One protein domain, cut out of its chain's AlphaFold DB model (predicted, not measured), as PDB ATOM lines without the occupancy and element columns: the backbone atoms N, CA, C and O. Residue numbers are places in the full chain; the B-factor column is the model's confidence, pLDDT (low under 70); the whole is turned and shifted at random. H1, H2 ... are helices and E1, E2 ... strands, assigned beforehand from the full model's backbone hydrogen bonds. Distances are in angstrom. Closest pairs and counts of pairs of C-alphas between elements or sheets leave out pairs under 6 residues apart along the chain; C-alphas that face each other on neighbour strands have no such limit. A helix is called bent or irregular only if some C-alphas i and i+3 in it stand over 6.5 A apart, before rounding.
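AT A GLANCE: This is residues 2 to 30 and 250 to 422 of the 423 residues of an uncharacterized protein of uncultured Eubacterium sp (UniProt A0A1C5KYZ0). An elongated bundle of helices, with H2a, H4, H5, H7 and H8 running up and down and H7 nearest its middle, has the long H1 along its outside, packed on H5. At one end the strand hairpin of E1 and E2 reaches away from the bundle, with residues 320 to 325 sticking out; at the other end residues 416 to 422, of which 416 to 420 belong to H8, stick out, and the short H3 and H6 lie towards that end. The printed part has 202 residues with eight named helices and two named strands, in the order H1 H2 H3 H4 E1 E2 H5 H6 H7 H8, and its class is mostly helix. Its one sheet, E1 - E2, is antiparallel. The whole is compact, with a radius of gyration of the C-alphas of 18.2 A, and spans 66 by 35 by 30 A.

HOW THE PARTS SIT: H1, residues 2 to 30, touches H5, residues 331 to 352, with its residues 17 to 24 alone; the closest C-alphas, of Val 21 and Ile 333, are 5.9 A apart, and the two run opposite ways at a shallow tilt of 26 degrees. H2, residues 257 to 277, was assigned as one helix by its hydrogen bonds but is bent: C-alphas 266 and 269 are 6.5 A apart, and its arms H2a, residues 257 to 266, and H2b, residues 269 to 277, stand at 26 degrees. H2b only just touches H5, with 3 pairs of C-alphas within 8 A, the closest Gly 277 and Phe 352 at 6.7 A. H3, residues 282 to 286, touches no helix. H4, residues 291 to 310, touches H2a with its residues 305 to 309 alone, closest at the C-alphas of Gly 259 and Leu 308, 4.4 A; the two run opposite ways at a shallow tilt of 34 degrees, only just short of steep. E1, residues 318 to 321, and E2, residues 324 to 327, are antiparallel neighbours and form a hairpin; N 319 and O 326 are 2.9 A apart and N 326 and O 319 are 2.8 A apart, both within hydrogen-bond range. H5 touches H7, residues 371 to 386, opposite ways at a shallow tilt of 15 degrees, with the C-alphas of Ala 337 and Ala 379 closest at 4.2 A. H8, residues 390 to 420, forms a helical hairpin with H7 at a shallow tilt of 17 degrees, closest at the C-alphas of Gly 384 and Ile 393, 4.8 A. H8 also touches H4, opposite ways at a steep tilt of 40 degrees, closest at the C-alphas of Gly 300 and Leu 399, 3.9 A. H6, residues 358 to 361, only just touches H8, with 3 pairs of C-alphas within 8 A, the closest Lys 359 and Ile 414 at 7.1 A. H5 and H8 are apart. Every O i to N i+4 pair is within hydrogen-bond range in H1, H2a, H2b, H3, H5 and H8, against 15 of 16 in H4 and 11 of 12 in H7, while H6 is too short for such a pair.

IN THESE COORDINATES: H1 begins at C-alpha 2, (138.370, 119.012, 94.749), and measures 41.8 A from first to last C-alpha. H2a measures 14.2 A, H4 28.7 A, H5 31.8 A and H7 21.6 A. E1 and E2 have four residues each, H3 five and H6 four. H5 begins at C-alpha 331, (133.410, 137.529, 125.396). H8, the longest helix, measures 44.5 A and ends at C-alpha 420, (134.819, 99.699, 95.473).

THE WHOLE: The two C-alphas farthest apart are those of Val 322 and Met 422, 67.6 A. Residues 31 to 249 are cut out, and C-alphas 30 and 250 are 21.5 A apart across the cut. Of the links that are printed whole, H4 to E1 and H6 to H7 are short and the others tight. Mean pLDDT of the printed part is 90.7; residue 2, residues 320 to 324, residue 326 and residues 421 to 422 are under 70.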
ATOM      1  N   ARG A   2     139.460 118.841  93.755       60.19
ATOM      2  CA  ARG A   2     138.370 119.012  94.749       60.19
ATOM      3  C   ARG A   2     138.822 118.825  96.210       60.19
ATOM      4  O   ARG A   2     138.421 119.604  97.067       60.19
ATOM      5  N   ASP A   3     139.719 117.871  96.459       70.12
ATOM      6  CA  ASP A   3     140.248 117.565  97.801       70.12
ATOM      7  C   ASP A   3     141.198 118.660  98.330       70.12
ATOM      8  O   ASP A   3     141.127 119.065  99.488       70.12
ATOM      9  N   LYS A   4     142.014 119.253  97.441       77.94
ATOM     10  CA  LYS A   4     142.899 120.387  97.767       77.94
ATOM     11  C   LYS A   4     142.100 121.632  98.173       77.94
ATOM     12  O   LYS A   4     142.422 122.259  99.174       77.94
ATOM     13  N   LYS A   5     141.020 121.957  97.444       80.44
ATOM     14  CA  LYS A   5     140.120 123.074  97.795       80.44
ATOM     15  C   LYS A   5     139.412 122.850  99.138       80.44
ATOM     16  O   LYS A   5     139.284 123.795  99.907       80.44
ATOM     17  N   ALA A   6     138.968 121.624  99.429       82.38
ATOM     18  CA  ALA A   6     138.343 121.295 100.712       82.38
ATOM     19  C   ALA A   6     139.330 121.442 101.880       82.38
ATOM     20  O   ALA A   6     139.005 122.095 102.866       82.38
ATOM     21  N   ARG A   7     140.560 120.931 101.727       87.00
ATOM     22  CA  ARG A   7     141.626 121.072 102.729       87.00
ATOM     23  C   ARG A   7     141.971 122.535 103.017       87.00
ATOM     24  O   ARG A   7     142.104 122.892 104.179       87.00
ATOM     25  N   ILE A   8     142.057 123.381 101.986       90.81
ATOM     26  CA  ILE A   8     142.289 124.827 102.153       90.81
ATOM     27  C   ILE A   8     141.153 125.474 102.955       90.81
ATOM     28  O   ILE A   8     141.424 126.206 103.899       90.81
ATOM     29  N   LYS A   9     139.887 125.172 102.631       90.56
ATOM     30  CA  LYS A   9     138.732 125.696 103.385       90.56
ATOM     31  C   LYS A   9     138.749 125.263 104.850       90.56
ATOM     32  O   LYS A   9     138.390 126.053 105.709       90.56
ATOM     33  N   THR A  10     139.163 124.028 105.128       91.81
ATOM     34  CA  THR A  10     139.317 123.534 106.501       91.81
ATOM     35  C   THR A  10     140.423 124.272 107.244       91.81
ATOM     36  O   THR A  10     140.176 124.751 108.343       91.81
ATOM     37  N   ILE A  11     141.604 124.428 106.639       93.44
ATOM     38  CA  ILE A  11     142.706 125.197 107.240       93.44
ATOM     39  C   ILE A  11     142.256 126.627 107.546       93.44
ATOM     40  O   ILE A  11     142.512 127.114 108.640       93.44
ATOM     41  N   LEU A  12     141.545 127.270 106.617       93.88
ATOM     42  CA  LEU A  12     141.035 128.622 106.818       93.88
ATOM     43  C   LEU A  12     140.036 128.685 107.982       93.88
ATOM     44  O   LEU A  12     140.184 129.538 108.840       93.88
ATOM     45  N   ALA A  13     139.071 127.762 108.049       93.44
ATOM     46  CA  ALA A  13     138.058 127.749 109.106       93.44
ATOM     47  C   ALA A  13     138.664 127.571 110.509       93.44
ATOM     48  O   ALA A  13     138.377 128.356 111.409       93.44
ATOM     49  N   PHE A  14     139.545 126.579 110.692       93.56
ATOM     50  CA  PHE A  14     140.241 126.382 111.969       93.56
ATOM     51  C   PHE A  14     141.215 127.526 112.276       93.56
ATOM     52  O   PHE A  14     141.315 127.947 113.425       93.56
ATOM     53  N   GLY A  15     141.889 128.062 111.254       93.94
ATOM     54  CA  GLY A  15     142.760 129.228 111.382       93.94
ATOM     55  C   GLY A  15     142.007 130.465 111.866       93.94
ATOM     56  O   GLY A  15     142.489 131.145 112.763       93.94
ATOM     57  N   THR A  16     140.802 130.724 111.351       94.06
ATOM     58  CA  THR A  16     139.947 131.825 111.819       94.06
ATOM     59  C   THR A  16     139.578 131.667 113.291       94.06
ATOM     60  O   THR A  16     139.715 132.625 114.042       94.06
ATOM     61  N   VAL A  17     139.163 130.470 113.723       94.31
ATOM     62  CA  VAL A  17     138.839 130.223 115.139       94.31
ATOM     63  C   VAL A  17     140.063 130.466 116.025       94.31
ATOM     64  O   VAL A  17     139.955 131.166 117.028       94.31
ATOM     65  N   LEU A  18     141.233 129.955 115.630       94.56
ATOM     66  CA  LEU A  18     142.474 130.150 116.380       94.56
ATOM     67  C   LEU A  18     142.865 131.630 116.475       94.56
ATOM     68  O   LEU A  18     143.187 132.100 117.559       94.56
ATOM     69  N   ILE A  19     142.803 132.372 115.364       95.00
ATOM     70  CA  ILE A  19     143.107 133.809 115.342       95.00
ATOM     71  C   ILE A  19     142.172 134.567 116.282       95.00
ATOM     72  O   ILE A  19     142.641 135.403 117.043       95.00
ATOM     73  N   VAL A  20     140.875 134.257 116.272       92.38
ATOM     74  CA  VAL A  20     139.901 134.914 117.154       92.38
ATOM     75  C   VAL A  20     140.208 134.644 118.627       92.38
ATOM     76  O   VAL A  20     140.199 135.582 119.419       92.38
ATOM     77  N   VAL A  21     140.551 133.404 118.990       91.69
ATOM     78  CA  VAL A  21     140.969 133.066 120.363       91.69
ATOM     79  C   VAL A  21     142.252 133.807 120.751       91.69
ATOM     80  O   VAL A  21     142.316 134.374 121.837       91.69
ATOM     81  N   MET A  22     143.254 133.863 119.865       91.94
ATOM     82  CA  MET A  22     144.499 134.595 120.130       91.94
ATOM     83  C   MET A  22     144.271 136.100 120.277       91.94
ATOM     84  O   MET A  22     144.856 136.711 121.161       91.94
ATOM     85  N   VAL A  23     143.428 136.703 119.434       92.56
ATOM     86  CA  VAL A  23     143.083 138.130 119.520       92.56
ATOM     87  C   VAL A  23     142.346 138.417 120.823       92.56
ATOM     88  O   VAL A  23     142.723 139.351 121.519       92.56
ATOM     89  N   ALA A  24     141.356 137.599 121.192       89.44
ATOM     90  CA  ALA A  24     140.651 137.739 122.464       89.44
ATOM     91  C   ALA A  24     141.616 137.649 123.656       89.44
ATOM     92  O   ALA A  24     141.564 138.484 124.554       89.44
ATOM     93  N   TRP A  25     142.544 136.686 123.630       86.75
ATOM     94  CA  TRP A  25     143.572 136.545 124.658       86.75
ATOM     95  C   TRP A  25     144.515 137.753 124.705       86.75
ATOM     96  O   TRP A  25     144.730 138.297 125.781       86.75
ATOM     97  N   LEU A  26     145.029 138.220 123.562       87.50
ATOM     98  CA  LEU A  26     145.911 139.391 123.493       87.50
ATOM     99  C   LEU A  26     145.223 140.658 124.001       87.50
ATOM    100  O   LEU A  26     145.826 141.394 124.772       87.50
ATOM    101  N   LEU A  27     143.972 140.899 123.604       86.31
ATOM    102  CA  LEU A  27     143.190 142.038 124.086       86.31
ATOM    103  C   LEU A  27     142.950 141.944 125.596       86.31
ATOM    104  O   LEU A  27     143.112 142.938 126.296       86.31
ATOM    105  N   ASN A  28     142.655 140.746 126.109       81.81
ATOM    106  CA  ASN A  28     142.510 140.518 127.544       81.81
ATOM    107  C   ASN A  28     143.818 140.788 128.306       81.81
ATOM    108  O   ASN A  28     143.795 141.413 129.359       81.81
ATOM    109  N   GLN A  29     144.967 140.359 127.776       78.12
ATOM    110  CA  GLN A  29     146.274 140.665 128.371       78.12
ATOM    111  C   GLN A  29     146.593 142.162 128.315       78.12
ATOM    112  O   GLN A  29     147.124 142.711 129.274       78.12
ATOM    113  N   PHE A  30     146.249 142.831 127.212       77.56
ATOM    114  CA  PHE A  30     146.458 144.268 127.063       77.56
ATOM    115  C   PHE A  30     145.613 145.063 128.067       77.56
ATOM    116  O   PHE A  30     146.107 146.013 128.665       77.56
ATOM    117  N   PRO A 250     135.027 130.234 138.177       83.25
ATOM    118  CA  PRO A 250     134.812 129.262 137.104       83.25
ATOM    119  C   PRO A 250     134.072 128.003 137.571       83.25
ATOM    120  O   PRO A 250     133.482 127.291 136.752       83.25
ATOM    121  N   TYR A 251     134.106 127.713 138.874       88.94
ATOM    122  CA  TYR A 251     133.539 126.511 139.486       88.94
ATOM    123  C   TYR A 251     132.262 126.767 140.285       88.94
ATOM    124  O   TYR A 251     131.760 125.833 140.914       88.94
ATOM    125  N   ASP A 252     131.712 127.980 140.222       84.88
ATOM    126  CA  ASP A 252     130.466 128.293 140.903       84.88
ATOM    127  C   ASP A 252     129.305 127.459 140.366       84.88
ATOM    128  O   ASP A 252     129.023 127.390 139.160       84.88
ATOM    129  N   PHE A 253     128.614 126.814 141.305       87.44
ATOM    130  CA  PHE A 253     127.412 126.056 141.017       87.44
ATOM    131  C   PHE A 253     126.219 127.001 140.922       87.44
ATOM    132  O   PHE A 253     125.784 127.594 141.906       87.44
ATOM    133  N   GLY A 254     125.637 127.087 139.732       87.56
ATOM    134  CA  GLY A 254     124.472 127.914 139.463       87.56
ATOM    135  C   GLY A 254     123.761 127.492 138.186       87.56
ATOM    136  O   GLY A 254     124.235 126.650 137.428       87.56
ATOM    137  N   PHE A 255     122.589 128.069 137.934       89.69
ATOM    138  CA  PHE A 255     121.832 127.754 136.727       89.69
ATOM    139  C   PHE A 255     122.410 128.481 135.506       89.69
ATOM    140  O   PHE A 255     122.426 129.713 135.443       89.69
ATOM    141  N   CYS A 256     122.854 127.726 134.501       93.75
ATOM    142  CA  CYS A 256     123.417 128.294 133.280       93.75
ATOM    143  C   CYS A 256     122.399 128.372 132.130       93.75
ATOM    144  O   CYS A 256     122.094 127.381 131.461       93.75
ATOM    145  N   ILE A 257     121.924 129.585 131.831       94.38
ATOM    146  CA  ILE A 257     121.004 129.846 130.713       94.38
ATOM    147  C   ILE A 257     121.684 129.547 129.374       94.38
ATOM    148  O   ILE A 257     121.094 128.891 128.514       94.38
ATOM    149  N   THR A 258     122.935 129.984 129.198       95.69
ATOM    150  CA  THR A 258     123.696 129.747 127.958       95.69
ATOM    151  C   THR A 258     123.806 128.262 127.648       95.69
ATOM    152  O   THR A 258     123.535 127.833 126.524       95.69
ATOM    153  N   GLY A 259     124.174 127.457 128.642       96.12
ATOM    154  CA  GLY A 259     124.325 126.027 128.447       96.12
ATOM    155  C   GLY A 259     122.993 125.325 128.197       96.12
ATOM    156  O   GLY A 259     122.942 124.441 127.345       96.12
ATOM    157  N   VAL A 260     121.886 125.776 128.803       97.38
ATOM    158  CA  VAL A 260     120.537 125.302 128.443       97.38
ATOM    159  C   VAL A 260     120.195 125.629 126.986       97.38
ATOM    160  O   VAL A 260     119.708 124.755 126.269       97.38
ATOM    161  N   VAL A 261     120.488 126.840 126.506       97.81
ATOM    162  CA  VAL A 261     120.295 127.205 125.090       97.81
ATOM    163  C   VAL A 261     121.130 126.303 124.178       97.81
ATOM    164  O   VAL A 261     120.598 125.753 123.212       97.81
ATOM    165  N   PHE A 262     122.404 126.071 124.506       97.94
ATOM    166  CA  PHE A 262     123.271 125.157 123.753       97.94
ATOM    167  C   PHE A 262     122.710 123.730 123.751       97.94
ATOM    168  O   PHE A 262     122.692 123.081 122.707       97.94
ATOM    169  N   LEU A 263     122.197 123.245 124.882       98.00
ATOM    170  CA  LEU A 263     121.554 121.936 124.973       98.00
ATOM    171  C   LEU A 263     120.287 121.841 124.130       98.00
ATOM    172  O   LEU A 263     120.070 120.813 123.493       98.00
ATOM    173  N   LEU A 264     119.468 122.890 124.072       97.81
ATOM    174  CA  LEU A 264     118.301 122.923 123.192       97.81
ATOM    175  C   LEU A 264     118.718 122.864 121.720       97.81
ATOM    176  O   LEU A 264     118.168 122.052 120.974       97.81
ATOM    177  N   MET A 265     119.728 123.643 121.322       97.94
ATOM    178  CA  MET A 265     120.310 123.581 119.975       97.94
ATOM    179  C   MET A 265     120.866 122.181 119.673       97.94
ATOM    180  O   MET A 265     120.654 121.641 118.600       97.94
ATOM    181  N   LEU A 266     121.485 121.496 120.636       96.69
ATOM    182  CA  LEU A 266     121.925 120.113 120.433       96.69
ATOM    183  C   LEU A 266     120.747 119.132 120.336       96.69
ATOM    184  O   LEU A 266     120.697 118.297 119.433       96.69
ATOM    185  N   PHE A 267     119.793 119.177 121.263       95.88
ATOM    186  CA  PHE A 267     118.776 118.135 121.384       95.88
ATOM    187  C   PHE A 267     117.648 118.256 120.366       95.88
ATOM    188  O   PHE A 267     117.209 117.229 119.849       95.88
ATOM    189  N   VAL A 268     117.185 119.462 120.032       96.12
ATOM    190  CA  VAL A 268     116.064 119.663 119.099       96.12
ATOM    191  C   VAL A 268     116.303 118.992 117.735       96.12
ATOM    192  O   VAL A 268     115.501 118.124 117.360       96.12
ATOM    193  N   PRO A 269     117.389 119.286 116.995       94.81
ATOM    194  CA  PRO A 269     117.637 118.646 115.711       94.81
ATOM    195  C   PRO A 269     117.921 117.145 115.854       94.81
ATOM    196  O   PRO A 269     117.459 116.362 115.024       94.81
ATOM    197  N   ASN A 270     118.581 116.697 116.927       93.94
ATOM    198  CA  ASN A 270     118.818 115.267 117.169       93.94
ATOM    199  C   ASN A 270     117.517 114.483 117.447       93.94
ATOM    200  O   ASN A 270     117.337 113.357 116.962       93.94
ATOM    201  N   ILE A 271     116.561 115.077 118.165       94.25
ATOM    202  CA  ILE A 271     115.223 114.509 118.376       94.25
ATOM    203  C   ILE A 271     114.457 114.462 117.049       94.25
ATOM    204  O   ILE A 271     113.850 113.436 116.718       94.25
ATOM    205  N   MET A 272     114.502 115.537 116.256       93.44
ATOM    206  CA  MET A 272     113.888 115.577 114.923       93.44
ATOM    207  C   MET A 272     114.477 114.514 113.993       93.44
ATOM    208  O   MET A 272     113.733 113.815 113.298       93.44
ATOM    209  N   TRP A 273     115.799 114.347 114.013       93.88
ATOM    210  CA  TRP A 273     116.502 113.308 113.273       93.88
ATOM    211  C   TRP A 273     116.030 111.917 113.698       93.88
ATOM    212  O   TRP A 273     115.603 111.141 112.845       93.88
ATOM    213  N   THR A 274     115.975 111.635 115.000       89.19
ATOM    214  CA  THR A 274     115.542 110.328 115.518       89.19
ATOM    215  C   THR A 274     114.096 109.994 115.137       89.19
ATOM    216  O   THR A 274     113.803 108.852 114.785       89.19
ATOM    217  N   ARG A 275     113.188 110.981 115.175       88.31
ATOM    218  CA  ARG A 275     111.748 110.771 114.940       88.31
ATOM    219  C   ARG A 275     111.340 110.768 113.465       88.31
ATOM    220  O   ARG A 275     110.440 110.024 113.095       88.31
ATOM    221  N   LYS A 276     111.919 111.646 112.639       79.50
ATOM    222  CA  LYS A 276     111.400 111.958 111.286       79.50
ATOM    223  C   LYS A 276     112.481 112.086 110.205       79.50
ATOM    224  O   LYS A 276     112.170 112.287 109.029       79.50
ATOM    225  N   GLY A 277     113.758 112.029 110.580       77.44
ATOM    226  CA  GLY A 277     114.870 112.398 109.699       77.44
ATOM    227  C   GLY A 277     116.030 111.412 109.671       77.44
ATOM    228  O   GLY A 277     117.103 111.792 109.197       77.44
ATOM    229  N   LYS A 278     115.830 110.193 110.183       86.50
ATOM    230  CA  LYS A 278     116.905 109.227 110.395       86.50
ATOM    231  C   LYS A 278     117.582 108.888 109.073       86.50
ATOM    232  O   LYS A 278     116.920 108.658 108.062       86.50
ATOM    233  N   THR A 279     118.907 108.895 109.090       89.25
ATOM    234  CA  THR A 279     119.725 108.670 107.899       89.25
ATOM    235  C   THR A 279     119.548 107.245 107.378       89.25
ATOM    236  O   THR A 279     119.557 106.280 108.149       89.25
ATOM    237  N   ILE A 280     119.413 107.107 106.059       84.88
ATOM    238  CA  ILE A 280     119.232 105.808 105.402       84.88
ATOM    239  C   ILE A 280     120.497 104.959 105.595       84.88
ATOM    240  O   ILE A 280     121.599 105.418 105.298       84.88
ATOM    241  N   GLY A 281     120.340 103.728 106.090       83.19
ATOM    242  CA  GLY A 281     121.449 102.796 106.347       83.19
ATOM    243  C   GLY A 281     122.228 103.053 107.645       83.19
ATOM    244  O   GLY A 281     123.232 102.389 107.908       83.19
ATOM    245  N   TYR A 282     121.788 104.006 108.479       86.00
ATOM    246  CA  TYR A 282     122.461 104.308 109.745       86.00
ATOM    247  C   TYR A 282     122.395 103.142 110.736       86.00
ATOM    248  O   TYR A 282     123.370 102.872 111.428       86.00
ATOM    249  N   VAL A 283     121.267 102.426 110.804       83.94
ATOM    250  CA  VAL A 283     121.066 101.343 111.784       83.94
ATOM    251  C   VAL A 283     122.036 100.186 111.548       83.94
ATOM    252  O   VAL A 283     122.600  99.663 112.508       83.94
ATOM    253  N   GLU A 284     122.272  99.789 110.295       83.25
ATOM    254  CA  GLU A 284     123.266  98.758 109.986       83.25
ATOM    255  C   GLU A 284     124.699  99.239 110.234       83.25
ATOM    256  O   GLU A 284     125.536  98.466 110.701       83.25
ATOM    257  N   SER A 285     124.983 100.507 109.936       82.69
ATOM    258  CA  SER A 285     126.308 101.104 110.111       82.69
ATOM    259  C   SER A 285     126.681 101.260 111.590       82.69
ATOM    260  O   SER A 285     127.789 100.894 111.980       82.69
ATOM    261  N   ALA A 286     125.738 101.684 112.437       82.81
ATOM    262  CA  ALA A 286     125.945 101.881 113.873       82.81
ATOM    263  C   ALA A 286     126.340 100.588 114.615       82.81
ATOM    264  O   ALA A 286     127.103 100.619 115.576       82.81
ATOM    265  N   LYS A 287     125.908  99.409 114.137       86.12
ATOM    266  CA  LYS A 287     126.298  98.109 114.727       86.12
ATOM    267  C   LYS A 287     127.803  97.822 114.649       86.12
ATOM    268  O   LYS A 287     128.287  96.940 115.352       86.12
ATOM    269  N   LYS A 288     128.534  98.528 113.782       86.38
ATOM    270  CA  LYS A 288     129.976  98.347 113.561       86.38
ATOM    271  C   LYS A 288     130.832  99.370 114.315       86.38
ATOM    272  O   LYS A 288     132.032  99.454 114.065       86.38
ATOM    273  N   GLU A 289     130.229 100.171 115.192       89.94
ATOM    274  CA  GLU A 289     130.939 101.220 115.918       89.94
ATOM    275  C   GLU A 289     131.976 100.670 116.897       89.94
ATOM    276  O   GLU A 289     131.803  99.631 117.538       89.94
ATOM    277  N   ASN A 290     133.094 101.388 117.005       93.00
ATOM    278  CA  ASN A 290     134.146 101.045 117.946       93.00
ATOM    279  C   ASN A 290     133.654 101.281 119.383       93.00
ATOM    280  O   ASN A 290     133.320 102.406 119.754       93.00
ATOM    281  N   LYS A 291     133.669 100.227 120.203       93.38
ATOM    282  CA  LYS A 291     133.170 100.266 121.586       93.38
ATOM    283  C   LYS A 291     133.901 101.277 122.473       93.38
ATOM    284  O   LYS A 291     133.266 101.887 123.322       93.38
ATOM    285  N   VAL A 292     135.206 101.473 122.274       95.31
ATOM    286  CA  VAL A 292     135.995 102.442 123.050       95.31
ATOM    287  C   VAL A 292     135.551 103.862 122.713       95.31
ATOM    288  O   VAL A 292     135.238 104.629 123.615       95.31
ATOM    289  N   LEU A 293     135.438 104.195 121.422       94.81
ATOM    290  CA  LEU A 293     134.958 105.516 120.995       94.81
ATOM    291  C   LEU A 293     133.520 105.781 121.458       94.81
ATOM    292  O   LEU A 293     133.203 106.901 121.843       94.81
ATOM    293  N   LEU A 294     132.677 104.746 121.480       94.94
ATOM    294  CA  LEU A 294     131.319 104.842 122.007       94.94
ATOM    295  C   LEU A 294     131.312 105.155 123.508       94.94
ATOM    296  O   LEU A 294     130.534 105.995 123.939       94.94
ATOM    297  N   ILE A 295     132.190 104.535 124.304       96.50
ATOM    298  CA  ILE A 295     132.321 104.865 125.732       96.50
ATOM    299  C   ILE A 295     132.720 106.334 125.903       96.50
ATOM    300  O   ILE A 295     132.056 107.048 126.650       96.50
ATOM    301  N   PHE A 296     133.742 106.806 125.175       97.25
ATOM    302  CA  PHE A 296     134.146 108.217 125.204       97.25
ATOM    303  C   PHE A 296     132.994 109.155 124.829       97.25
ATOM    304  O   PHE A 296     132.758 110.142 125.521       97.25
ATOM    305  N   GLU A 297     132.230 108.828 123.784       96.94
ATOM    306  CA  GLU A 297     131.068 109.618 123.379       96.94
ATOM    307  C   GLU A 297     130.010 109.671 124.489       96.94
ATOM    308  O   GLU A 297     129.530 110.753 124.813       96.94
ATOM    309  N   ARG A 298     129.652 108.535 125.100       97.62
ATOM    310  CA  ARG A 298     128.607 108.484 126.138       97.62
ATOM    311  C   ARG A 298     129.024 109.193 127.418       97.62
ATOM    312  O   ARG A 298     128.238 109.967 127.957       97.62
ATOM    313  N   VAL A 299     130.253 108.963 127.872       97.69
ATOM    314  CA  VAL A 299     130.808 109.654 129.042       97.69
ATOM    315  C   VAL A 299     130.864 111.156 128.775       97.69
ATOM    316  O   VAL A 299     130.380 111.937 129.587       97.69
ATOM    317  N   GLY A 300     131.363 111.561 127.604       97.31
ATOM    318  CA  GLY A 300     131.410 112.961 127.198       97.31
ATOM    319  C   GLY A 300     130.027 113.604 127.086       97.31
ATOM    320  O   GLY A 300     129.851 114.728 127.535       97.31
ATOM    321  N   GLN A 301     129.023 112.901 126.550       97.19
ATOM    322  CA  GLN A 301     127.643 113.398 126.450       97.19
ATOM    323  C   GLN A 301     127.057 113.693 127.830       97.19
ATOM    324  O   GLN A 301     126.490 114.766 128.033       97.19
ATOM    325  N   VAL A 302     127.204 112.762 128.777       97.81
ATOM    326  CA  VAL A 302     126.718 112.947 130.151       97.81
ATOM    327  C   VAL A 302     127.475 114.085 130.831       97.81
ATOM    328  O   VAL A 302     126.844 114.983 131.383       97.81
ATOM    329  N   ALA A 303     128.806 114.100 130.736       97.31
ATOM    330  CA  ALA A 303     129.635 115.119 131.370       97.31
ATOM    331  C   ALA A 303     129.342 116.526 130.823       97.31
ATOM    332  O   ALA A 303     129.051 117.428 131.601       97.31
ATOM    333  N   VAL A 304     129.320 116.703 129.495       97.69
ATOM    334  CA  VAL A 304     128.998 117.988 128.852       97.69
ATOM    335  C   VAL A 304     127.580 118.430 129.191       97.69
ATOM    336  O   VAL A 304     127.387 119.573 129.586       97.69
ATOM    337  N   SER A 305     126.583 117.549 129.068       96.62
ATOM    338  CA  SER A 305     125.195 117.953 129.325       96.62
ATOM    339  C   SER A 305     124.927 118.318 130.777       96.62
ATOM    340  O   SER A 305     124.146 119.225 131.037       96.62
ATOM    341  N   THR A 306     125.623 117.670 131.706       95.38
ATOM    342  CA  THR A 306     125.573 118.017 133.125       95.38
ATOM    343  C   THR A 306     126.290 119.349 133.370       95.38
ATOM    344  O   THR A 306     125.692 120.287 133.889       95.38
ATOM    345  N   ALA A 307     127.544 119.477 132.926       95.56
ATOM    346  CA  ALA A 307     128.368 120.661 133.169       95.56
ATOM    347  C   ALA A 307     127.770 121.945 132.566       95.56
ATOM    348  O   ALA A 307     127.813 122.994 133.202       95.56
ATOM    349  N   LEU A 308     127.150 121.855 131.382       96.38
ATOM    350  CA  LEU A 308     126.483 122.992 130.742       96.38
ATOM    351  C   LEU A 308     125.310 123.549 131.558       96.38
ATOM    352  O   LEU A 308     124.939 124.690 131.338       96.38
ATOM    353  N   VAL A 309     124.701 122.788 132.468       95.62
ATOM    354  CA  VAL A 309     123.587 123.293 133.291       95.62
ATOM    355  C   VAL A 309     124.081 123.885 134.608       95.62
ATOM    356  O   VAL A 309     123.499 124.862 135.073       95.62
ATOM    357  N   PHE A 310     125.128 123.295 135.190       92.94
ATOM    358  CA  PHE A 310     125.544 123.550 136.570       92.94
ATOM    359  C   PHE A 310     126.589 124.652 136.754       92.94
ATOM    360  O   PHE A 310     126.702 125.152 137.866       92.94
ATOM    361  N   PHE A 311     127.354 125.019 135.724       93.56
ATOM    362  CA  PHE A 311     128.377 126.063 135.853       93.56
ATOM    363  C   PHE A 311     127.866 127.401 135.318       93.56
ATOM    364  O   PHE A 311     127.769 127.605 134.104       93.56
ATOM    365  N   SER A 312     127.547 128.328 136.224       90.81
ATOM    366  CA  SER A 312     127.044 129.669 135.887       90.81
ATOM    367  C   SER A 312     128.070 130.508 135.120       90.81
ATOM    368  O   SER A 312     127.666 131.300 134.269       90.81
ATOM    369  N   ALA A 313     129.370 130.264 135.328       90.62
ATOM    370  CA  ALA A 313     130.489 130.926 134.646       90.62
ATOM    371  C   ALA A 313     130.472 130.800 133.108       90.62
ATOM    372  O   ALA A 313     131.153 131.537 132.399       90.62
ATOM    373  N   LEU A 314     129.683 129.870 132.561       92.50
ATOM    374  CA  LEU A 314     129.472 129.722 131.117       92.50
ATOM    375  C   LEU A 314     128.540 130.806 130.532       92.50
ATOM    376  O   LEU A 314     128.429 130.929 129.308       92.50
ATOM    377  N   ASN A 315     127.836 131.565 131.377       92.50
ATOM    378  CA  ASN A 315     127.028 132.703 130.946       92.50
ATOM    379  C   ASN A 315     127.912 133.885 130.515       92.50
ATOM    380  O   ASN A 315     129.013 134.045 131.035       92.50
ATOM    381  N   PRO A 316     127.443 134.727 129.575       89.56
ATOM    382  CA  PRO A 316     128.183 135.914 129.181       89.56
ATOM    383  C   PRO A 316     128.288 136.882 130.363       89.56
ATOM    384  O   PRO A 316     127.282 137.385 130.861       89.56
ATOM    385  N   LYS A 317     129.518 137.159 130.781       80.75
ATOM    386  CA  LYS A 317     129.860 138.201 131.746       80.75
ATOM    387  C   LYS A 317     129.759 139.559 131.077       80.75
ATOM    388  O   LYS A 317     130.661 139.994 130.359       80.75
ATOM    389  N   VAL A 318     128.612 140.183 131.270       77.06
ATOM    390  CA  VAL A 318     128.323 141.525 130.793       77.06
ATOM    391  C   VAL A 318     127.802 142.300 131.985       77.06
ATOM    392  O   VAL A 318     126.786 141.923 132.564       77.06
ATOM    393  N   MET A 319     128.505 143.367 132.343       72.12
ATOM    394  CA  MET A 319     128.077 144.278 133.393       72.12
ATOM    395  C   MET A 319     127.562 145.549 132.730       72.12
ATOM    396  O   MET A 319     128.235 146.140 131.886       72.12
ATOM    397  N   VAL A 320     126.338 145.940 133.068       67.94
ATOM    398  CA  VAL A 320     125.801 147.245 132.686       67.94
ATOM    399  C   VAL A 320     126.075 148.164 133.862       67.94
ATOM    400  O   VAL A 320     125.480 147.980 134.919       67.94
ATOM    401  N   LEU A 321     126.989 149.108 133.674       66.12
ATOM    402  CA  LEU A 321     127.179 150.224 134.591       66.12
ATOM    403  C   LEU A 321     126.564 151.477 133.966       66.12
ATOM    404  O   LEU A 321     126.188 151.493 132.790       66.12
ATOM    405  N   VAL A 322     126.424 152.528 134.762       63.78
ATOM    406  CA  VAL A 322     125.696 153.736 134.359       63.78
ATOM    407  C   VAL A 322     126.374 154.480 133.200       63.78
ATOM    408  O   VAL A 322     125.706 155.130 132.397       63.78
ATOM    409  N   ASP A 323     127.685 154.329 133.048       60.12
ATOM    410  CA  ASP A 323     128.488 154.934 131.989       60.12
ATOM    411  C   ASP A 323     128.696 154.016 130.767       60.12
ATOM    412  O   ASP A 323     129.264 154.443 129.756       60.12
ATOM    413  N   GLY A 324     128.189 152.775 130.797       65.62
ATOM    414  CA  GLY A 324     128.158 151.931 129.608       65.62
ATOM    415  C   GLY A 324     128.079 150.424 129.833       65.62
ATOM    416  O   GLY A 324     127.862 149.899 130.922       65.62
ATOM    417  N   LEU A 325     128.247 149.708 128.721       70.94
ATOM    418  CA  LEU A 325     128.292 148.254 128.690       70.94
ATOM    419  C   LEU A 325     129.736 147.780 128.831       70.94
ATOM    420  O   LEU A 325     130.575 148.075 127.979       70.94
ATOM    421  N   TYR A 326     129.989 146.975 129.850       69.31
ATOM    422  CA  TYR A 326     131.296 146.416 130.131       69.31
ATOM    423  C   TYR A 326     131.322 144.913 129.902       69.31
ATOM    424  O   TYR A 326     130.380 144.186 130.224       69.31
ATOM    425  N   PHE A 327     132.432 144.442 129.351       74.50
ATOM    426  CA  PHE A 327     132.683 143.032 129.101       74.50
ATOM    427  C   PHE A 327     134.188 142.774 129.091       74.50
ATOM    428  O   PHE A 327     134.964 143.580 128.578       74.50
ATOM    429  N   GLU A 328     134.598 141.614 129.593       77.88
ATOM    430  CA  GLU A 328     135.944 141.106 129.346       77.88
ATOM    431  C   GLU A 328     136.114 140.775 127.859       77.88
ATOM    432  O   GLU A 328     135.214 140.222 127.217       77.88
ATOM    433  N   TRP A 329     137.309 140.996 127.306       85.00
ATOM    434  CA  TRP A 329     137.612 140.650 125.910       85.00
ATOM    435  C   TRP A 329     137.431 139.159 125.592       85.00
ATOM    436  O   TRP A 329     137.203 138.792 124.433       85.00
ATOM    437  N   LYS A 330     137.441 138.292 126.616       87.44
ATOM    438  CA  LYS A 330     137.091 136.871 126.493       87.44
ATOM    439  C   LYS A 330     135.692 136.656 125.900       87.44
ATOM    440  O   LYS A 330     135.487 135.627 125.259       87.44
ATOM    441  N   ILE A 331     134.758 137.615 125.999       90.69
ATOM    442  CA  ILE A 331     133.410 137.529 125.396       90.69
ATOM    443  C   ILE A 331     133.445 137.214 123.892       90.69
ATOM    444  O   ILE A 331     132.539 136.580 123.353       90.69
ATOM    445  N   ILE A 332     134.527 137.574 123.197       93.69
ATOM    446  CA  ILE A 332     134.741 137.238 121.787       93.69
ATOM    447  C   ILE A 332     134.791 135.709 121.576       93.69
ATOM    448  O   ILE A 332     134.262 135.198 120.584       93.69
ATOM    449  N   ILE A 333     135.385 134.958 122.512       94.94
ATOM    450  CA  ILE A 333     135.439 133.487 122.488       94.94
ATOM    451  C   ILE A 333     134.030 132.908 122.656       94.94
ATOM    452  O   ILE A 333     133.639 132.010 121.906       94.94
ATOM    453  N   TRP A 334     133.243 133.467 123.581       95.62
ATOM    454  CA  TRP A 334     131.840 133.102 123.789       95.62
ATOM    455  C   TRP A 334     130.996 133.338 122.526       95.62
ATOM    456  O   TRP A 334     130.286 132.444 122.061       95.62
ATOM    457  N   MET A 335     131.148 134.502 121.887       95.94
ATOM    458  CA  MET A 335     130.462 134.838 120.631       95.94
ATOM    459  C   MET A 335     130.848 133.897 119.483       95.94
ATOM    460  O   MET A 335     130.005 133.516 118.662       95.94
ATOM    461  N   MET A 336     132.114 133.474 119.426       97.00
ATOM    462  CA  MET A 336     132.559 132.463 118.469       97.00
ATOM    463  C   MET A 336     131.916 131.099 118.756       97.00
ATOM    464  O   MET A 336     131.447 130.450 117.821       97.00
ATOM    465  N   ALA A 337     131.822 130.679 120.022       97.75
ATOM    466  CA  ALA A 337     131.125 129.448 120.404       97.75
ATOM    467  C   ALA A 337     129.656 129.463 119.940       97.75
ATOM    468  O   ALA A 337     129.204 128.513 119.294       97.75
ATOM    469  N   LEU A 338     128.941 130.568 120.172       97.62
ATOM    470  CA  LEU A 338     127.567 130.750 119.698       97.62
ATOM    471  C   LEU A 338     127.480 130.708 118.163       97.62
ATOM    472  O   LEU A 338     126.606 130.049 117.601       97.62
ATOM    473  N   THR A 339     128.424 131.347 117.468       97.75
ATOM    474  CA  THR A 339     128.497 131.319 116.000       97.75
ATOM    475  C   THR A 339     128.668 129.891 115.473       97.75
ATOM    476  O   THR A 339     127.994 129.502 114.516       97.75
ATOM    477  N   LEU A 340     129.515 129.070 116.106       98.19
ATOM    478  CA  LEU A 340     129.681 127.660 115.738       98.19
ATOM    479  C   LEU A 340     128.392 126.852 115.956       98.19
ATOM    480  O   LEU A 340     128.055 126.022 115.108       98.19
ATOM    481  N   MET A 341     127.639 127.131 117.024       98.19
ATOM    482  CA  MET A 341     126.324 126.518 117.250       98.19
ATOM    483  C   MET A 341     125.293 126.942 116.195       98.19
ATOM    484  O   MET A 341     124.545 126.109 115.687       98.19
ATOM    485  N   ILE A 342     125.286 128.205 115.765       98.19
ATOM    486  CA  ILE A 342     124.418 128.663 114.666       98.19
ATOM    487  C   ILE A 342     124.789 127.969 113.347       98.19
ATOM    488  O   ILE A 342     123.915 127.562 112.574       98.19
ATOM    489  N   LEU A 343     126.086 127.785 113.074       98.00
ATOM    490  CA  LEU A 343     126.542 127.022 111.910       98.00
ATOM    491  C   LEU A 343     126.125 125.549 111.992       98.00
ATOM    492  O   LEU A 343     125.822 124.952 110.956       98.00
ATOM    493  N   TYR A 344     126.088 124.971 113.194       98.25
ATOM    494  CA  TYR A 344     125.599 123.616 113.432       98.25
ATOM    495  C   TYR A 344     124.107 123.483 113.088       98.25
ATOM    496  O   TYR A 344     123.737 122.580 112.334       98.25
ATOM    497  N   GLU A 345     123.270 124.437 113.501       98.06
ATOM    498  CA  GLU A 345     121.853 124.478 113.102       98.06
ATOM    499  C   GLU A 345     121.683 124.657 111.589       98.06
ATOM    500  O   GLU A 345     120.883 123.974 110.942       98.06
ATOM    501  N   CYS A 346     122.488 125.528 110.974       97.81
ATOM    502  CA  CYS A 346     122.495 125.695 109.521       97.81
ATOM    503  C   CYS A 346     122.880 124.404 108.785       97.81
ATOM    504  O   CYS A 346     122.297 124.073 107.743       97.81
ATOM    505  N   TYR A 347     123.835 123.649 109.329       97.38
ATOM    506  CA  TYR A 347     124.185 122.326 108.829       97.38
ATOM    507  C   TYR A 347     122.994 121.358 108.936       97.38
ATOM    508  O   TYR A 347     122.697 120.668 107.956       97.38
ATOM    509  N   TRP A 348     122.259 121.351 110.052       97.12
ATOM    510  CA  TRP A 348     121.059 120.524 110.206       97.12
ATOM    511  C   TRP A 348     119.959 120.893 109.220       97.12
ATOM    512  O   TRP A 348     119.395 120.007 108.574       97.12
ATOM    513  N   MET A 349     119.690 122.185 109.018       94.69
ATOM    514  CA  MET A 349     118.735 122.647 108.007       94.69
ATOM    515  C   MET A 349     119.103 122.144 106.607       94.69
ATOM    516  O   MET A 349     118.238 121.681 105.858       94.69
ATOM    517  N   LYS A 350     120.392 122.195 106.253       95.19
ATOM    518  CA  LYS A 350     120.898 121.634 104.995       95.19
ATOM    519  C   LYS A 350     120.697 120.116 104.939       95.19
ATOM    520  O   LYS A 350     120.266 119.613 103.903       95.19
ATOM    521  N   TYR A 351     120.988 119.393 106.020       95.69
ATOM    522  CA  TYR A 351     120.791 117.945 106.091       95.69
ATOM    523  C   TYR A 351     119.312 117.561 105.926       95.69
ATOM    524  O   TYR A 351     118.995 116.696 105.111       95.69
ATOM    525  N   PHE A 352     118.383 118.218 106.623       94.44
ATOM    526  CA  PHE A 352     116.958 117.874 106.552       94.44
ATOM    527  C   PHE A 352     116.327 118.150 105.183       94.44
ATOM    528  O   PHE A 352     115.385 117.450 104.812       94.44
ATOM    529  N   LYS A 353     116.867 119.117 104.429       92.62
ATOM    530  CA  LYS A 353     116.489 119.400 103.033       92.62
ATOM    531  C   LYS A 353     117.149 118.459 102.013       92.62
ATOM    532  O   LYS A 353     116.797 118.502 100.840       92.62
ATOM    533  N   SER A 354     118.123 117.650 102.432       92.12
ATOM    534  CA  SER A 354     118.836 116.717 101.554       92.12
ATOM    535  C   SER A 354     118.086 115.395 101.375       92.12
ATOM    536  O   SER A 354     117.062 115.140 102.009       92.12
ATOM    537  N   SER A 355     118.661 114.501 100.570       90.50
ATOM    538  CA  SER A 355     118.188 113.123 100.406       90.50
ATOM    539  C   SER A 355     118.449 112.226 101.629       90.50
ATOM    540  O   SER A 355     118.131 111.040 101.580       90.50
ATOM    541  N   LYS A 356     119.014 112.768 102.723       91.88
ATOM    542  CA  LYS A 356     119.243 112.082 104.011       91.88
ATOM    543  C   LYS A 356     120.095 110.815 103.876       91.88
ATOM    544  O   LYS A 356     119.862 109.804 104.545       91.88
ATOM    545  N   THR A 357     121.105 110.869 103.011       92.06
ATOM    546  CA  THR A 357     122.068 109.777 102.840       92.06
ATOM    547  C   THR A 357     123.178 109.846 103.889       92.06
ATOM    548  O   THR A 357     123.441 110.898 104.475       92.06
ATOM    549  N   MET A 358     123.910 108.743 104.080       89.25
ATOM    550  CA  MET A 358     125.106 108.723 104.936       89.25
ATOM    551  C   MET A 358     126.131 109.791 104.524       89.25
ATOM    552  O   MET A 358     126.775 110.410 105.367       89.25
ATOM    553  N   LYS A 359     126.252 110.074 103.223       89.25
ATOM    554  CA  LYS A 359     127.145 111.119 102.712       89.25
ATOM    555  C   LYS A 359     126.689 112.525 103.112       89.25
ATOM    556  O   LYS A 359     127.545 113.367 103.384       89.25
ATOM    557  N   ASP A 360     125.382 112.772 103.147       91.12
ATOM    558  CA  ASP A 360     124.817 114.053 103.582       91.12
ATOM    559  C   ASP A 360     125.031 114.254 105.083       91.12
ATOM    560  O   ASP A 360     125.461 115.329 105.510       91.12
ATOM    561  N   TYR A 361     124.822 113.192 105.867       92.69
ATOM    562  CA  TYR A 361     125.030 113.186 107.313       92.69
ATOM    563  C   TYR A 361     126.503 113.445 107.678       92.69
ATOM    564  O   TYR A 361     126.814 114.389 108.388       92.69
ATOM    565  N   TYR A 362     127.473 112.742 107.093       93.75
ATOM    566  CA  TYR A 362     128.897 112.993 107.392       93.75
ATOM    567  C   TYR A 362     129.534 114.102 106.531       93.75
ATOM    568  O   TYR A 362     130.758 114.139 106.333       93.75
ATOM    569  N   SER A 363     128.716 115.012 105.988       92.44
ATOM    570  CA  SER A 363     129.188 116.093 105.122       92.44
ATOM    571  C   SER A 363     129.917 117.202 105.890       92.44
ATOM    572  O   SER A 363     129.826 117.351 107.108       92.44
ATOM    573  N   SER A 364     130.713 117.980 105.156       93.75
ATOM    574  CA  SER A 364     131.321 119.211 105.664       93.75
ATOM    575  C   SER A 364     130.379 120.406 105.500       93.75
ATOM    576  O   SER A 364     129.599 120.459 104.540       93.75
ATOM    577  N   PHE A 365     130.551 121.421 106.342       95.69
ATOM    578  CA  PHE A 365     129.812 122.679 106.275       95.69
ATOM    579  C   PHE A 365     130.742 123.855 106.590       95.69
ATOM    580  O   PHE A 365     131.507 123.780 107.539       95.69
ATOM    581  N   VAL A 366     130.737 124.895 105.745       93.12
ATOM    582  CA  VAL A 366     131.553 126.125 105.906       93.12
ATOM    583  C   VAL A 366     133.024 125.839 106.282       93.12
ATOM    584  O   VAL A 366     133.612 126.447 107.157       93.12
ATOM    585  N   GLY A 367     133.639 124.852 105.619       91.56
ATOM    586  CA  GLY A 367     135.038 124.464 105.862       91.56
ATOM    587  C   GLY A 367     135.248 123.447 106.990       91.56
ATOM    588  O   GLY A 367     136.239 122.716 106.944       91.56
ATOM    589  N   PHE A 368     134.295 123.285 107.909       95.69
ATOM    590  CA  PHE A 368     134.359 122.289 108.979       95.69
ATOM    591  C   PHE A 368     134.018 120.883 108.455       95.69
ATOM    592  O   PHE A 368     132.933 120.666 107.899       95.69
ATOM    593  N   PRO A 369     134.932 119.901 108.565       94.25
ATOM    594  CA  PRO A 369     134.655 118.515 108.209       94.25
ATOM    595  C   PRO A 369     133.777 117.861 109.275       94.25
ATOM    596  O   PRO A 369     133.918 118.189 110.444       94.25
ATOM    597  N   LEU A 370     132.926 116.896 108.898       95.31
ATOM    598  CA  LEU A 370     132.051 116.199 109.856       95.31
ATOM    599  C   LEU A 370     131.257 117.208 110.699       95.31
ATOM    600  O   LEU A 370     131.288 117.152 111.923       95.31
ATOM    601  N   ALA A 371     130.621 118.175 110.034       95.44
ATOM    602  CA  ALA A 371     130.137 119.397 110.678       95.44
ATOM    603  C   ALA A 371     129.140 119.130 111.816       95.44
ATOM    604  O   ALA A 371     129.168 119.836 112.816       95.44
ATOM    605  N   GLY A 372     128.337 118.066 111.708       94.88
ATOM    606  CA  GLY A 372     127.439 117.629 112.779       94.88
ATOM    607  C   GLY A 372     128.133 117.163 114.067       94.88
ATOM    608  O   GLY A 372     127.469 117.080 115.088       94.88
ATOM    609  N   ALA A 373     129.440 116.883 114.042       96.62
ATOM    610  CA  ALA A 373     130.225 116.522 115.225       96.62
ATOM    611  C   ALA A 373     131.260 117.584 115.605       96.62
ATOM    612  O   ALA A 373     131.433 117.883 116.781       96.62
ATOM    613  N   THR A 374     131.964 118.165 114.631       97.69
ATOM    614  CA  THR A 374     133.064 119.099 114.921       97.69
ATOM    615  C   THR A 374     132.579 120.448 115.434       97.69
ATOM    616  O   THR A 374     133.145 120.944 116.400       97.69
ATOM    617  N   LEU A 375     131.526 121.018 114.838       98.12
ATOM    618  CA  LEU A 375     130.971 122.308 115.257       98.12
ATOM    619  C   LEU A 375     130.511 122.314 116.726       98.12
ATOM    620  O   LEU A 375     130.993 123.171 117.465       98.12
ATOM    621  N   PRO A 376     129.660 121.375 117.193       97.75
ATOM    622  CA  PRO A 376     129.185 121.399 118.574       97.75
ATOM    623  C   PRO A 376     130.292 121.096 119.587       97.75
ATOM    624  O   PRO A 376     130.371 121.757 120.617       97.75
ATOM    625  N   VAL A 377     131.198 120.155 119.290       98.44
ATOM    626  CA  VAL A 377     132.341 119.857 120.173       98.44
ATOM    627  C   VAL A 377     133.253 121.075 120.314       98.44
ATOM    628  O   VAL A 377     133.665 121.407 121.422       98.44
ATOM    629  N   MET A 378     133.549 121.765 119.209       98.06
ATOM    630  CA  MET A 378     134.345 122.989 119.251       98.06
ATOM    631  C   MET A 378     133.635 124.117 119.992       98.06
ATOM    632  O   MET A 378     134.287 124.828 120.747       98.06
ATOM    633  N   ALA A 379     132.327 124.284 119.799       98.31
ATOM    634  CA  ALA A 379     131.562 125.308 120.497       98.31
ATOM    635  C   ALA A 379     131.622 125.115 122.019       98.31
ATOM    636  O   ALA A 379     131.933 126.057 122.741       98.31
ATOM    637  N   VAL A 380     131.406 123.887 122.503       98.19
ATOM    638  CA  VAL A 380     131.505 123.572 123.939       98.19
ATOM    639  C   VAL A 380     132.937 123.748 124.449       98.19
ATOM    640  O   VAL A 380     133.130 124.283 125.536       98.19
ATOM    641  N   LEU A 381     133.950 123.361 123.666       98.25
ATOM    642  CA  LEU A 381     135.350 123.578 124.037       98.25
ATOM    643  C   LEU A 381     135.677 125.071 124.188       98.25
ATOM    644  O   LEU A 381     136.299 125.455 125.172       98.25
ATOM    645  N   LEU A 382     135.241 125.913 123.243       97.94
ATOM    646  CA  LEU A 382     135.417 127.364 123.333       97.94
ATOM    647  C   LEU A 382     134.677 127.952 124.535       97.94
ATOM    648  O   LEU A 382     135.214 128.839 125.184       97.94
ATOM    649  N   LEU A 383     133.490 127.441 124.866       96.31
ATOM    650  CA  LEU A 383     132.743 127.876 126.046       96.31
ATOM    651  C   LEU A 383     133.463 127.503 127.358       96.31
ATOM    652  O   LEU A 383     133.496 128.298 128.296       96.31
ATOM    653  N   GLY A 384     134.105 126.332 127.405       96.06
ATOM    654  CA  GLY A 384     134.982 125.938 128.513       96.06
ATOM    655  C   GLY A 384     136.235 126.812 128.626       96.06
ATOM    656  O   GLY A 384     136.614 127.187 129.725       96.06
ATOM    657  N   ILE A 385     136.854 127.184 127.499       94.31
ATOM    658  CA  ILE A 385     138.001 128.112 127.479       94.31
ATOM    659  C   ILE A 385     137.577 129.514 127.933       94.31
ATOM    660  O   ILE A 385     138.282 130.136 128.714       94.31
ATOM    661  N   TYR A 386     136.431 129.997 127.451       93.56
ATOM    662  CA  TYR A 386     135.864 131.290 127.830       93.56
ATOM    663  C   TYR A 386     135.656 131.413 129.344       93.56
ATOM    664  O   TYR A 386     136.014 132.428 129.928       93.56
ATOM    665  N   SER A 387     135.088 130.370 129.948       91.56
ATOM    666  CA  SER A 387     134.776 130.306 131.380       91.56
ATOM    667  C   SER A 387     135.939 129.826 132.243       91.56
ATOM    668  O   SER A 387     135.751 129.650 133.435       91.56
ATOM    669  N   GLU A 388     137.097 129.514 131.651       91.62
ATOM    670  CA  GLU A 388     138.258 128.917 132.335       91.62
ATOM    671  C   GLU A 388     137.940 127.631 133.128       91.62
ATOM    672  O   GLU A 388     138.714 127.171 133.971       91.62
ATOM    673  N   ASN A 389     136.819 126.980 132.810       93.62
ATOM    674  CA  ASN A 389     136.354 125.799 133.515       93.62
ATOM    675  C   ASN A 389     137.000 124.534 132.928       93.62
ATOM    676  O   ASN A 389     136.600 124.001 131.883       93.62
ATOM    677  N   VAL A 390     137.995 124.010 133.647       95.19
ATOM    678  CA  VAL A 390     138.758 122.818 133.241       95.19
ATOM    679  C   VAL A 390     137.862 121.583 133.094       95.19
ATOM    680  O   VAL A 390     138.088 120.762 132.203       95.19
ATOM    681  N   ILE A 391     136.800 121.459 133.897       96.25
ATOM    682  CA  ILE A 391     135.863 120.327 133.830       96.25
ATOM    683  C   ILE A 391     135.119 120.333 132.489       96.25
ATOM    684  O   ILE A 391     135.029 119.291 131.830       96.25
ATOM    685  N   VAL A 392     134.633 121.493 132.040       97.38
ATOM    686  CA  VAL A 392     133.955 121.648 130.742       97.38
ATOM    687  C   VAL A 392     134.925 121.383 129.589       97.38
ATOM    688  O   VAL A 392     134.578 120.648 128.660       97.38
ATOM    689  N   ILE A 393     136.160 121.893 129.671       98.06
ATOM    690  CA  ILE A 393     137.214 121.654 128.669       98.06
ATOM    691  C   ILE A 393     137.497 120.153 128.527       98.06
ATOM    692  O   ILE A 393     137.426 119.604 127.424       98.06
ATOM    693  N   CYS A 394     137.772 119.463 129.637       97.88
ATOM    694  CA  CYS A 394     138.026 118.025 129.634       97.88
ATOM    695  C   CYS A 394     136.817 117.239 129.109       97.88
ATOM    696  O   CYS A 394     136.983 116.326 128.299       97.88
ATOM    697  N   SER A 395     135.601 117.625 129.502       98.00
ATOM    698  CA  SER A 395     134.359 116.998 129.032       98.00
ATOM    699  C   SER A 395     134.189 117.133 127.515       98.00
ATOM    700  O   SER A 395     133.863 116.152 126.841       98.00
ATOM    701  N   ALA A 396     134.475 118.313 126.955       98.25
ATOM    702  CA  ALA A 396     134.433 118.557 125.516       98.25
ATOM    703  C   ALA A 396     135.483 117.732 124.756       98.25
ATOM    704  O   ALA A 396     135.182 117.182 123.697       98.25
ATOM    705  N   ILE A 397     136.695 117.589 125.305       98.31
ATOM    706  CA  ILE A 397     137.760 116.760 124.716       98.31
ATOM    707  C   ILE A 397     137.354 115.280 124.709       98.31
ATOM    708  O   ILE A 397     137.459 114.625 123.670       98.31
ATOM    709  N   ILE A 398     136.846 114.762 125.832       98.25
ATOM    710  CA  ILE A 398     136.352 113.379 125.964       98.25
ATOM    711  C   ILE A 398     135.244 113.116 124.937       98.25
ATOM    712  O   ILE A 398     135.324 112.145 124.176       98.25
ATOM    713  N   LEU A 399     134.254 114.013 124.855       98.25
ATOM    714  CA  LEU A 399     133.189 113.937 123.856       98.25
ATOM    715  C   LEU A 399     133.756 113.979 122.433       98.25
ATOM    716  O   LEU A 399     133.347 113.187 121.589       98.25
ATOM    717  N   GLY A 400     134.712 114.868 122.166       97.75
ATOM    718  CA  GLY A 400     135.351 115.030 120.866       97.75
ATOM    719  C   GLY A 400     136.056 113.769 120.381       97.75
ATOM    720  O   GLY A 400     135.836 113.356 119.241       97.75
ATOM    721  N   ILE A 401     136.847 113.124 121.244       97.69
ATOM    722  CA  ILE A 401     137.542 111.865 120.931       97.69
ATOM    723  C   ILE A 401     136.535 110.798 120.487       97.69
ATOM    724  O   ILE A 401     136.730 110.165 119.447       97.69
ATOM    725  N   GLY A 402     135.446 110.627 121.239       97.38
ATOM    726  CA  GLY A 402     134.406 109.652 120.919       97.38
ATOM    727  C   GLY A 402     133.590 110.029 119.682       97.38
ATOM    728  O   GLY A 402     133.629 109.337 118.663       97.38
ATOM    729  N   HIS A 403     132.882 111.155 119.752       96.44
ATOM    730  CA  HIS A 403     131.883 111.581 118.774       96.44
ATOM    731  C   HIS A 403     132.491 111.868 117.392       96.44
ATOM    732  O   HIS A 403     132.051 111.320 116.376       96.44
ATOM    733  N   ILE A 404     133.567 112.665 117.326       97.12
ATOM    734  CA  ILE A 404     134.247 112.948 116.050       97.12
ATOM    735  C   ILE A 404     134.931 111.679 115.529       97.12
ATOM    736  O   ILE A 404     134.918 111.433 114.320       97.12
ATOM    737  N   GLY A 405     135.483 110.847 116.419       96.00
ATOM    738  CA  GLY A 405     136.093 109.565 116.066       96.00
ATOM    739  C   GLY A 405     135.119 108.617 115.359       96.00
ATOM    740  O   GLY A 405     135.435 108.098 114.282       96.00
ATOM    741  N   ILE A 406     133.912 108.442 115.908       94.88
ATOM    742  CA  ILE A 406     132.836 107.641 115.300       94.88
ATOM    743  C   ILE A 406     132.440 108.222 113.938       94.88
ATOM    744  O   ILE A 406     132.404 107.507 112.933       94.88
ATOM    745  N   HIS A 407     132.226 109.537 113.864       94.62
ATOM    746  CA  HIS A 407     131.873 110.217 112.615       94.62
ATOM    747  C   HIS A 407     132.955 110.057 111.533       94.62
ATOM    748  O   HIS A 407     132.656 109.864 110.349       94.62
ATOM    749  N   TYR A 408     134.229 110.106 111.925       94.25
ATOM    750  CA  TYR A 408     135.356 109.901 111.024       94.25
ATOM    751  C   TYR A 408     135.424 108.460 110.509       94.25
ATOM    752  O   TYR A 408     135.638 108.246 109.310       94.25
ATOM    753  N   MET A 409     135.197 107.477 111.383       93.69
ATOM    754  CA  MET A 409     135.142 106.062 111.017       93.69
ATOM    755  C   MET A 409     134.076 105.809 109.941       93.69
ATOM    756  O   MET A 409     134.387 105.231 108.895       93.69
ATOM    757  N   HIS A 410     132.859 106.322 110.139       91.38
ATOM    758  CA  HIS A 410     131.765 106.187 109.170       91.38
ATOM    759  C   HIS A 410     132.073 106.874 107.839       91.38
ATOM    760  O   HIS A 410     131.867 106.301 106.766       91.38
ATOM    761  N   LYS A 411     132.670 108.071 107.872       90.38
ATOM    762  CA  LYS A 411     133.124 108.756 106.653       90.38
ATOM    763  C   LYS A 411     134.165 107.944 105.875       90.38
ATOM    764  O   LYS A 411     134.134 107.934 104.641       90.38
ATOM    765  N   LYS A 412     135.076 107.255 106.568       89.75
ATOM    766  CA  LYS A 412     136.071 106.370 105.944       89.75
ATOM    767  C   LYS A 412     135.412 105.140 105.313       89.75
ATOM    768  O   LYS A 412     135.799 104.763 104.207       89.75
ATOM    769  N   GLU A 413     134.409 104.546 105.965       87.88
ATOM    770  CA  GLU A 413     133.644 103.419 105.408       87.88
ATOM    771  C   GLU A 413     132.903 103.823 104.124       87.88
ATOM    772  O   GLU A 413     133.009 103.123 103.118       87.88
ATOM    773  N   ILE A 414     132.245 104.989 104.116       86.88
ATOM    774  CA  ILE A 414     131.555 105.523 102.930       86.88
ATOM    775  C   ILE A 414     132.527 105.690 101.764       86.88
ATOM    776  O   ILE A 414     132.237 105.235 100.660       86.88
ATOM    777  N   LYS A 415     133.693 106.306 102.006       85.25
ATOM    778  CA  LYS A 415     134.712 106.498 100.965       85.25
ATOM    779  C   LYS A 415     135.185 105.156 100.396       85.25
ATOM    780  O   LYS A 415     135.167 104.975  99.187       85.25
ATOM    781  N   ARG A 416     135.508 104.191 101.264       85.06
ATOM    782  CA  ARG A 416     135.943 102.847 100.850       85.06
ATOM    783  C   ARG A 416     134.885 102.119 100.019       85.06
ATOM    784  O   ARG A 416     135.237 101.421  99.075       85.06
ATOM    785  N   ASN A 417     133.609 102.248 100.377       82.75
ATOM    786  CA  ASN A 417     132.528 101.623  99.622       82.75
ATOM    787  C   ASN A 417     132.357 102.296  98.254       82.75
ATOM    788  O   ASN A 417     132.250 101.593  97.262       82.75
ATOM    789  N   MET A 418     132.412 103.629  98.179       78.56
ATOM    790  CA  MET A 418     132.370 104.348  96.898       78.56
ATOM    791  C   MET A 418     133.522 103.952  95.965       78.56
ATOM    792  O   MET A 418     133.281 103.728  94.784       78.56
ATOM    793  N   ASP A 419     134.739 103.818  96.498       78.00
ATOM    794  CA  ASP A 419     135.916 103.422  95.715       78.00
ATOM    795  C   ASP A 419     135.792 101.976  95.186       78.00
ATOM    796  O   ASP A 419     136.271 101.680  94.099       78.00
ATOM    797  N   LYS A 420     135.097 101.082  95.910       74.00
ATOM    798  CA  LYS A 420     134.819  99.699  95.473       74.00
ATOM    799  C   LYS A 420     133.778  99.575  94.356       74.00
ATOM    800  O   LYS A 420     133.798  98.569  93.667       74.00
ATOM    801  N   PHE A 421     132.859 100.531  94.221       63.06
ATOM    802  CA  PHE A 421     131.818 100.534  93.178       63.06
ATOM    803  C   PHE A 421     132.212 101.362  91.938       63.06
ATOM    804  O   PHE A 421     131.424 101.471  91.003       63.06
ATOM    805  N   MET A 422     133.394 101.989  91.950       56.00
ATOM    806  CA  MET A 422     133.981 102.715  90.811       56.00
ATOM    807  C   MET A 422     135.108 101.936  90.106       56.00
ATOM    808  O   MET A 422     135.699 102.459  89.161       56.00
TER     809      MET A 422